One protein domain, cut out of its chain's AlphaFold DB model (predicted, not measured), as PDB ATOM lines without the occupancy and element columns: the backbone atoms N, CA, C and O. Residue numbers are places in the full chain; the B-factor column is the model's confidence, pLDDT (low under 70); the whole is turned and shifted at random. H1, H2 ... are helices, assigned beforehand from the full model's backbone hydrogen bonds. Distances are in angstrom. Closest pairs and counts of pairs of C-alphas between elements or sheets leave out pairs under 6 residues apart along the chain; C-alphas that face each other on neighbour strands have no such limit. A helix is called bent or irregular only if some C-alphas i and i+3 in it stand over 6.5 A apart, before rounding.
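This is residues 129 to 191 of the 194 residues of an uncharacterized protein of Pirellulimonas nuda (UniProt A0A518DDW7). A small body of three short helices at steep angles to one another, H1, H2 and H3, is joined by the first turns of a longer helix, H4, whose second half sticks out of the body as an arm. H1 lies at one end of the long axis and the free part of H4 makes the other end, with H2 and H3 between them, about perpendicular to each other. The printed part has 63 residues with four named helices, in the order H1, H2, H3, H4, and no named strand; its class is all helix. The whole is compact, with a radius of gyration of the C-alphas of 11.4 A, yet elongated in outline, its C-alphas spanning 37 by 22 by 19 A, and the arm, residues 182 to 191, of which 182 to 189 belong to H4, adds to its length.

H1, residues 129 to 137, and H2, residues 144 to 154, only just touch, with 3 pairs of C-alphas within 8 A; the closest C-alphas are those of Ser 132 and Val 147, 6.8 A apart. They run opposite ways at a steep tilt of 63 degrees. H3, residues 158 to 167, also only just touches H1, with 3 pairs of C-alphas within 8 A, the closest being those of Ile 131 and Tyr 158 at 6.8 A. These two run the same way at a steep tilt of 45 degrees. H2 and H3 are close but not clearly touching, with the closest C-alphas, those of Tyr 154 and Asp 160, 7.8 A apart, and their lines are about perpendicular at 74 degrees. H4, residues 173 to 189, touches H2 with residues 173 to 177 alone; the closest C-alphas are those of Ala 146 and Asp 174, 5.7 A apart. H2 and H4 run the same way at a shallow tilt of 34 degrees, only just short of steep. H4 touches H3 with residues 173 to 180 alone, the closest C-alphas being those of Leu 165 and Ala 176 at 6.3 A, and the two are about perpendicular at 84 degrees. H1 and H4 are close but not clearly touching, with the C-alphas of Leu 135 and Phe 173 the closest at 7.8 A. The helix packing is mostly crossed: of the 4 pairs that touch, 1 is at a shallow tilt. In H1, H2, H3 and H4 every pair of O i and N i+4 is within hydrogen-bond range.

H1 begins at C-alpha 129, at (8.167, 14.000, 27.519), and ends at Gly 137. A short link of 6 residues leads to H2, from Glu 144 to Tyr 154, 15.2 A from first to last C-alpha. A tight link of 3 residues follows, and H3 runs from C-alpha 158, at (-2.053, 10.160, 31.528), to Arg 167, 14.2 A. After a tight link of 5 residues comes H4, the longest helix, 24.2 A from Phe 173 to Gly 189, with C-alpha 189 at (-6.614, -13.874, 20.292). None of the four helices is bent.

The two C-alphas farthest apart are those of Gly 137 and Ser 191, 37.2 A. Without residues 182 to 191, which stand free, the body has 53 residues and spans 23 by 21 by 19 A, with a radius of gyration of 9.4 A. The printed part has no cut, and none of its links between helices is long. The mean pLDDT of the printed part is 90.4, and the model's confidence is under 70 at residues 189 to 191.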
ATOM      1  N   ALA A 129       7.473  13.511  26.329       93.25
ATOM      2  CA  ALA A 129       8.167  14.000  27.519       93.25
ATOM      3  C   ALA A 129       7.188  14.276  28.669       93.25
ATOM      4  O   ALA A 129       7.548  14.174  29.839       93.25
ATOM      5  N   LYS A 130       5.925  14.559  28.338       94.25
ATOM      6  CA  LYS A 130       4.812  14.638  29.285       94.25
ATOM      7  C   LYS A 130       4.629  13.358  30.103       94.25
ATOM      8  O   LYS A 130       4.463  13.406  31.319       94.25
ATOM      9  N   ILE A 131       4.678  12.206  29.439       95.75
ATOM     10  CA  ILE A 131       4.557  10.906  30.105       95.75
ATOM     11  C   ILE A 131       5.821  10.614  30.910       95.75
ATOM     12  O   ILE A 131       5.707  10.197  32.060       95.75
ATOM     13  N   SER A 132       7.005  10.929  30.381       96.06
ATOM     14  CA  SER A 132       8.266  10.807  31.124       96.06
ATOM     15  C   SER A 132       8.253  11.641  32.418       96.06
ATOM     16  O   SER A 132       8.594  11.128  33.486       96.06
ATOM     17  N   ARG A 133       7.780  12.899  32.377       94.69
ATOM     18  CA  ARG A 133       7.611  13.757  33.570       94.69
ATOM     19  C   ARG A 133       6.627  13.160  34.572       94.69
ATOM     20  O   ARG A 133       6.930  13.107  35.761       94.69
ATOM     21  N   TYR A 134       5.486  12.668  34.096       93.50
ATOM     22  CA  TYR A 134       4.482  12.010  34.930       93.50
ATOM     23  C   TYR A 134       5.024  10.767  35.652       93.50
ATOM     24  O   TYR A 134       4.837  10.622  36.860       93.50
ATOM     25  N   LEU A 135       5.745   9.895  34.941       94.56
ATOM     26  CA  LEU A 135       6.368   8.703  35.527       94.56
ATOM     27  C   LEU A 135       7.464   9.077  36.533       94.56
ATOM     28  O   LEU A 135       7.523   8.507  37.624       94.56
ATOM     29  N   THR A 136       8.269  10.091  36.207       94.06
ATOM     30  CA  THR A 136       9.309  10.631  37.096       94.06
ATOM     31  C   THR A 136       8.708  11.174  38.393       94.06
ATOM     32  O   THR A 136       9.185  10.838  39.476       94.06
ATOM     33  N   GLY A 137       7.626  11.958  38.309       91.12
ATOM     34  CA  GLY A 137       6.918  12.494  39.479       91.12
ATOM     35  C   GLY A 137       6.391  11.400  40.412       91.12
ATOM     36  O   GLY A 137       6.368  11.573  41.628       91.12
ATOM     37  N   ARG A 138       6.065  10.230  39.853       90.44
ATOM     38  CA  ARG A 138       5.624   9.037  40.590       90.44
ATOM     39  C   ARG A 138       6.755   8.099  41.010       90.44
ATOM     40  O   ARG A 138       6.477   7.043  41.570       90.44
ATOM     41  N   ARG A 139       8.016   8.476  40.767       92.69
ATOM     42  CA  ARG A 139       9.214   7.669  41.064       92.69
ATOM     43  C   ARG A 139       9.183   6.279  40.412       92.69
ATOM     44  O   ARG A 139       9.718   5.323  40.967       92.69
ATOM     45  N   VAL A 140       8.563   6.170  39.238       94.62
ATOM     46  CA  VAL A 140       8.534   4.938  38.441       94.62
ATOM     47  C   VAL A 140       9.727   4.946  37.490       94.62
ATOM     48  O   VAL A 140       9.976   5.947  36.819       94.62
ATOM     49  N   ARG A 141      10.468   3.838  37.415       96.25
ATOM     50  CA  ARG A 141      11.567   3.663  36.454       96.25
ATOM     51  C   ARG A 141      11.005   3.421  35.058       96.25
ATOM     52  O   ARG A 141      10.002   2.729  34.916       96.25
ATOM     53  N   PHE A 142      11.641   3.967  34.030       97.31
ATOM     54  CA  PHE A 142      11.238   3.747  32.641       97.31
ATOM     55  C   PHE A 142      12.413   3.947  31.686       97.31
ATOM     56  O   PHE A 142      13.392   4.617  32.024       97.31
ATOM     57  N   THR A 143      12.293   3.412  30.473       97.00
ATOM     58  CA  THR A 143      13.132   3.803  29.338       97.00
ATOM     59  C   THR A 143      12.372   4.726  28.389       97.00
ATOM     60  O   THR A 143      11.169   4.574  28.159       97.00
ATOM     61  N   GLU A 144      13.083   5.666  27.763       96.31
ATOM     62  CA  GLU A 144      12.494   6.533  26.729       96.31
ATOM     63  C   GLU A 144      11.956   5.721  25.540       96.31
ATOM     64  O   GLU A 144      10.972   6.103  24.908       96.31
ATOM     65  N   ALA A 145      12.545   4.553  25.262       96.44
ATOM     66  CA  ALA A 145      12.064   3.643  24.228       96.44
ATOM     67  C   ALA A 145      10.667   3.081  24.551       96.44
ATOM     68  O   ALA A 145       9.803   3.055  23.670       96.44
ATOM     69  N   ALA A 146      10.422   2.670  25.800       96.00
ATOM     70  CA  ALA A 146       9.111   2.192  26.234       96.00
ATOM     71  C   ALA A 146       8.064   3.313  26.221       96.00
ATOM     72  O   ALA A 146       6.953   3.108  25.728       96.00
ATOM     73  N   VAL A 147       8.424   4.517  26.682       97.12
ATOM     74  CA  VAL A 147       7.535   5.689  26.632       97.12
ATOM     75  C   VAL A 147       7.199   6.068  25.188       97.12
ATOM     76  O   VAL A 147       6.035   6.333  24.875       97.12
ATOM     77  N   ALA A 148       8.179   6.041  24.283       96.12
ATOM     78  CA  ALA A 148       7.961   6.319  22.867       96.12
ATOM     79  C   ALA A 148       7.061   5.265  22.193       96.12
ATOM     80  O   ALA A 148       6.149   5.639  21.451       96.12
ATOM     81  N   ASP A 149       7.260   3.962  22.456       96.06
ATOM     82  CA  ASP A 149       6.367   2.909  21.933       96.06
ATOM     83  C   ASP A 149       4.943   3.053  22.483       96.06
ATOM     84  O   ASP A 149       3.974   2.965  21.722       96.06
ATOM     85  N   TYR A 150       4.813   3.353  23.776       96.19
ATOM     86  CA  TYR A 150       3.537   3.650  24.413       96.19
ATOM     87  C   TYR A 150       2.819   4.822  23.733       96.19
ATOM     88  O   TYR A 150       1.703   4.649  23.234       96.19
ATOM     89  N   CYS A 151       3.471   5.984  23.631       95.88
ATOM     90  CA  CYS A 151       2.870   7.186  23.054       95.88
ATOM     91  C   CYS A 151       2.511   6.997  21.578       95.88
ATOM     92  O   CYS A 151       1.477   7.479  21.127       95.88
ATOM     93  N   ARG A 152       3.318   6.250  20.818       94.25
ATOM     94  CA  ARG A 152       3.013   5.925  19.418       94.25
ATOM     95  C   ARG A 152       1.733   5.099  19.273       94.25
ATOM     96  O   ARG A 152       1.012   5.278  18.297       94.25
ATOM     97  N   ARG A 153       1.466   4.172  20.198       92.50
ATOM     98  CA  ARG A 153       0.321   3.250  20.108       92.50
ATOM     99  C   ARG A 153      -0.962   3.806  20.710       92.50
ATOM    100  O   ARG A 153      -2.034   3.517  20.187       92.50
ATOM    101  N   TYR A 154      -0.853   4.549  21.805       91.50
ATOM    102  CA  TYR A 154      -2.003   4.976  22.608       91.50
ATOM    103  C   TYR A 154      -2.169   6.501  22.662       91.50
ATOM    104  O   TYR A 154      -3.191   6.986  23.136       91.50
ATOM    105  N   GLY A 155      -1.197   7.264  22.153       93.75
ATOM    106  CA  GLY A 155      -1.070   8.695  22.419       93.75
ATOM    107  C   GLY A 155      -0.491   8.958  23.812       93.75
ATOM    108  O   GLY A 155      -0.496   8.093  24.687       93.75
ATOM    109  N   ALA A 156       0.014  10.172  24.040       94.81
ATOM    110  CA  ALA A 156       0.463  10.610  25.360       94.81
ATOM    111  C   ALA A 156      -0.743  10.811  26.305       94.81
ATOM    112  O   ALA A 156      -1.184  11.936  26.554       94.81
ATOM    113  N   SER A 157      -1.306   9.716  26.817       95.38
ATOM    114  CA  SER A 157      -2.448   9.679  27.739       95.38
ATOM    115  C   SER A 157      -1.972   9.456  29.176       95.38
ATOM    116  O   SER A 157      -1.300   8.465  29.459       95.38
ATOM    117  N   TYR A 158      -2.313  10.363  30.096       93.62
ATOM    118  CA  TYR A 158      -2.053  10.160  31.528       93.62
ATOM    119  C   TYR A 158      -2.947   9.066  32.105       93.62
ATOM    120  O   TYR A 158      -2.513   8.295  32.954       93.62
ATOM    121  N   LEU A 159      -4.198   9.008  31.640       92.81
ATOM    122  CA  LEU A 159      -5.200   8.076  32.141       92.81
ATOM    123  C   LEU A 159      -4.818   6.631  31.819       92.81
ATOM    124  O   LEU A 159      -4.861   5.774  32.696       92.81
ATOM    125  N   ASP A 160      -4.388   6.363  30.586       93.06
ATOM    126  CA  ASP A 160      -3.992   5.007  30.200       93.06
ATOM    127  C   ASP A 160      -2.686   4.588  30.886       93.06
ATOM    128  O   ASP A 160      -2.568   3.445  31.326       93.06
ATOM    129  N   ALA A 161      -1.739   5.516  31.074       92.94
ATOM    130  CA  ALA A 161      -0.518   5.259  31.835       92.94
ATOM    131  C   ALA A 161      -0.837   4.938  33.304       92.94
ATOM    132  O   ALA A 161      -0.310   3.966  33.847       92.94
ATOM    133  N   ALA A 162      -1.747   5.698  33.924       93.06
ATOM    134  CA  ALA A 162      -2.237   5.430  35.273       93.06
ATOM    135  C   ALA A 162      -2.874   4.039  35.364       93.06
ATOM    136  O   ALA A 162      -2.498   3.254  36.226       93.06
ATOM    137  N   HIS A 163      -3.773   3.701  34.436       91.81
ATOM    138  CA  HIS A 163      -4.433   2.397  34.410       91.81
ATOM    139  C   HIS A 163      -3.451   1.230  34.235       91.81
ATOM    140  O   HIS A 163      -3.650   0.169  34.828       91.81
ATOM    141  N   ILE A 164      -2.395   1.397  33.430       93.06
ATOM    142  CA  ILE A 164      -1.338   0.385  33.287       93.06
ATOM    143  C   ILE A 164      -0.645   0.156  34.633       93.06
ATOM    144  O   ILE A 164      -0.501  -0.995  35.043       93.06
ATOM    145  N   LEU A 165      -0.264   1.230  35.327       93.25
ATOM    146  CA  LEU A 165       0.419   1.162  36.621       93.25
ATOM    147  C   LEU A 165      -0.483   0.640  37.745       93.25
ATOM    148  O   LEU A 165      -0.025  -0.120  38.588       93.25
ATOM    149  N   GLU A 166      -1.767   0.993  37.754       90.69
ATOM    150  CA  GLU A 166      -2.736   0.466  38.726       90.69
ATOM    151  C   GLU A 166      -2.958  -1.035  38.534       90.69
ATOM    152  O   GLU A 166      -3.093  -1.789  39.497       90.69
ATOM    153  N   ARG A 167      -2.985  -1.487  37.277       88.31
ATOM    154  CA  ARG A 167      -3.201  -2.895  36.943       88.31
ATOM    155  C   ARG A 167      -1.962  -3.758  37.159       88.31
ATOM    156  O   ARG A 167      -2.090  -4.932  37.501       88.31
ATOM    157  N   PHE A 168      -0.785  -3.199  36.912       87.50
ATOM    158  CA  PHE A 168       0.503  -3.852  37.098       87.50
ATOM    159  C   PHE A 168       1.351  -2.961  38.010       87.50
ATOM    160  O   PHE A 168       2.190  -2.219  37.494       87.50
ATOM    161  N   PRO A 169       1.119  -3.008  39.338       79.06
ATOM    162  CA  PRO A 169       1.772  -2.140  40.314       79.06
ATOM    163  C   PRO A 169       3.236  -2.548  40.492       79.06
ATOM    164  O   PRO A 169       3.623  -3.205  41.453       79.06
ATOM    165  N   LEU A 170       4.039  -2.190  39.499       79.50
ATOM    166  CA  LEU A 170       5.479  -2.354  39.461       79.50
ATOM    167  C   LEU A 170       6.126  -0.975  39.578       79.50
ATOM    168  O   LEU A 170       5.567   0.035  39.158       79.50
ATOM    169  N   ASP A 171       7.342  -0.948  40.100       84.88
ATOM    170  CA  ASP A 171       8.205   0.232  40.160       84.88
ATOM    171  C   ASP A 171       8.902   0.531  38.816       84.88
ATOM    172  O   ASP A 171       9.782   1.389  38.734       84.88
ATOM    173  N   ASP A 172       8.520  -0.193  37.762       94.00
ATOM    174  CA  ASP A 172       9.122  -0.192  36.433       94.00
ATOM    175  C   ASP A 172       8.014  -0.203  35.365       94.00
ATOM    176  O   ASP A 172       7.249  -1.170  35.223       94.00
ATOM    177  N   PHE A 173       7.915   0.903  34.627       96.19
ATOM    178  CA  PHE A 173       6.913   1.115  33.592       96.19
ATOM    179  C   PHE A 173       7.107   0.174  32.406       96.19
ATOM    180  O   PHE A 173       6.117  -0.318  31.875       96.19
ATOM    181  N   ASP A 174       8.341  -0.133  32.007       95.88
ATOM    182  CA  ASP A 174       8.635  -1.025  30.883       95.88
ATOM    183  C   ASP A 174       8.046  -2.416  31.142       95.88
ATOM    184  O   ASP A 174       7.397  -3.014  30.276       95.88
ATOM    185  N   ARG A 175       8.204  -2.916  32.374       94.00
ATOM    186  CA  ARG A 175       7.627  -4.198  32.798       94.00
ATOM    187  C   ARG A 175       6.104  -4.152  32.861       94.00
ATOM    188  O   ARG A 175       5.454  -5.069  32.347       94.00
ATOM    189  N   ALA A 176       5.537  -3.109  33.470       94.56
ATOM    190  CA  ALA A 176       4.087  -2.931  33.578       94.56
ATOM    191  C   ALA A 176       3.440  -2.843  32.187       94.56
ATOM    192  O   ALA A 176       2.466  -3.540  31.880       94.56
ATOM    193  N   TYR A 177       4.050  -2.060  31.303       94.81
ATOM    194  CA  TYR A 177       3.640  -1.877  29.924       94.81
ATOM    195  C   TYR A 177       3.752  -3.169  29.109       94.81
ATOM    196  O   TYR A 177       2.792  -3.566  28.446       94.81
ATOM    197  N   GLY A 178       4.869  -3.892  29.210       93.31
ATOM    198  CA  GLY A 178       5.039  -5.183  28.542       93.31
ATOM    199  C   GLY A 178       4.036  -6.243  29.022       93.31
ATOM    200  O   GLY A 178       3.530  -7.045  28.230       93.31
ATOM    201  N   ALA A 179       3.691  -6.258  30.313       91.06
ATOM    202  CA  ALA A 179       2.631  -7.117  30.849       91.06
ATOM    203  C   ALA A 179       1.248  -6.737  30.291       91.06
ATOM    204  O   ALA A 179       0.504  -7.611  29.833       91.06
ATOM    205  N   PHE A 180       0.942  -5.440  30.235       92.69
ATOM    206  CA  PHE A 180      -0.280  -4.924  29.627       92.69
ATOM    207  C   PHE A 180      -0.401  -5.304  28.145       92.69
ATOM    208  O   PHE A 180      -1.432  -5.836  27.728       92.69
ATOM    209  N   GLN A 181       0.663  -5.131  27.359       92.81
ATOM    210  CA  GLN A 181       0.688  -5.512  25.945       92.81
ATOM    211  C   GLN A 181       0.417  -7.012  25.745       92.81
ATOM    212  O   GLN A 181      -0.382  -7.388  24.880       92.81
ATOM    213  N   ARG A 182       1.033  -7.880  26.564       89.56
ATOM    214  CA  ARG A 182       0.788  -9.335  26.521       89.56
ATOM    215  C   ARG A 182      -0.674  -9.669  26.793       89.56
ATOM    216  O   ARG A 182      -1.261 -10.461  26.056       89.56
ATOM    217  N   LEU A 183      -1.280  -9.027  27.786       88.31
ATOM    218  CA  LEU A 183      -2.692  -9.217  28.092       88.31
ATOM    219  C   LEU A 183      -3.605  -8.750  26.947       88.31
ATOM    220  O   LEU A 183      -4.528  -9.470  26.567       88.31
ATOM    221  N   CYS A 184      -3.354  -7.568  26.377       86.88
ATOM    222  CA  CYS A 184      -4.113  -7.068  25.229       86.88
ATOM    223  C   CYS A 184      -4.036  -8.029  24.036       86.88
ATOM    224  O   CYS A 184      -5.033  -8.216  23.337       86.88
ATOM    225  N   ARG A 185      -2.881  -8.670  23.821       85.94
ATOM    226  CA  ARG A 185      -2.706  -9.688  22.779       85.94
ATOM    227  C   ARG A 185      -3.553 -10.935  23.040       85.94
ATOM    228  O   ARG A 185      -4.212 -11.399  22.117       85.94
ATOM    229  N   ILE A 186      -3.579 -11.443  24.276       81.50
ATOM    230  CA  ILE A 186      -4.398 -12.612  24.650       81.50
ATOM    231  C   ILE A 186      -5.881 -12.327  24.414       81.50
ATOM    232  O   ILE A 186      -6.560 -13.117  23.766       81.50
ATOM    233  N   LYS A 187      -6.368 -11.163  24.864       75.62
ATOM    234  CA  LYS A 187      -7.771 -10.773  24.666       75.62
ATOM    235  C   LYS A 187      -8.161 -10.714  23.190       75.62
ATOM    236  O   LYS A 187      -9.232 -11.179  22.838       75.62
ATOM    237  N   ARG A 188      -7.286 -10.197  22.322       70.31
ATOM    238  CA  ARG A 188      -7.528 -10.174  20.869       70.31
ATOM    239  C   ARG A 188      -7.500 -11.568  20.238       70.31
ATOM    240  O   ARG A 188      -8.243 -11.805  19.297       70.31
ATOM    241  N   GLY A 189      -6.677 -12.483  20.756       64.56
ATOM    242  CA  GLY A 189      -6.614 -13.874  20.292       64.56
ATOM    243  C   GLY A 189      -7.799 -14.744  20.731       64.56
ATOM    244  O   GLY A 189      -8.101 -15.724  20.066       64.56
ATOM    245  N   GLN A 190      -8.490 -14.376  21.815       57.12
ATOM    246  CA  GLN A 190      -9.687 -15.073  22.312       57.12
ATOM    247  C   GLN A 190     -11.006 -14.534  21.723       57.12
ATOM    248  O   GLN A 190     -12.067 -15.058  22.043       57.12
ATOM    249  N   SER A 191     -10.961 -13.507  20.866       54.81
ATOM    250  CA  SER A 191     -12.132 -12.917  20.189       54.81
ATOM    251  C   SER A 191     -12.214 -13.272  18.690       54.81
ATOM    252  O   SER A 191     -12.713 -12.474  17.901       54.81
TER     253      SER A 191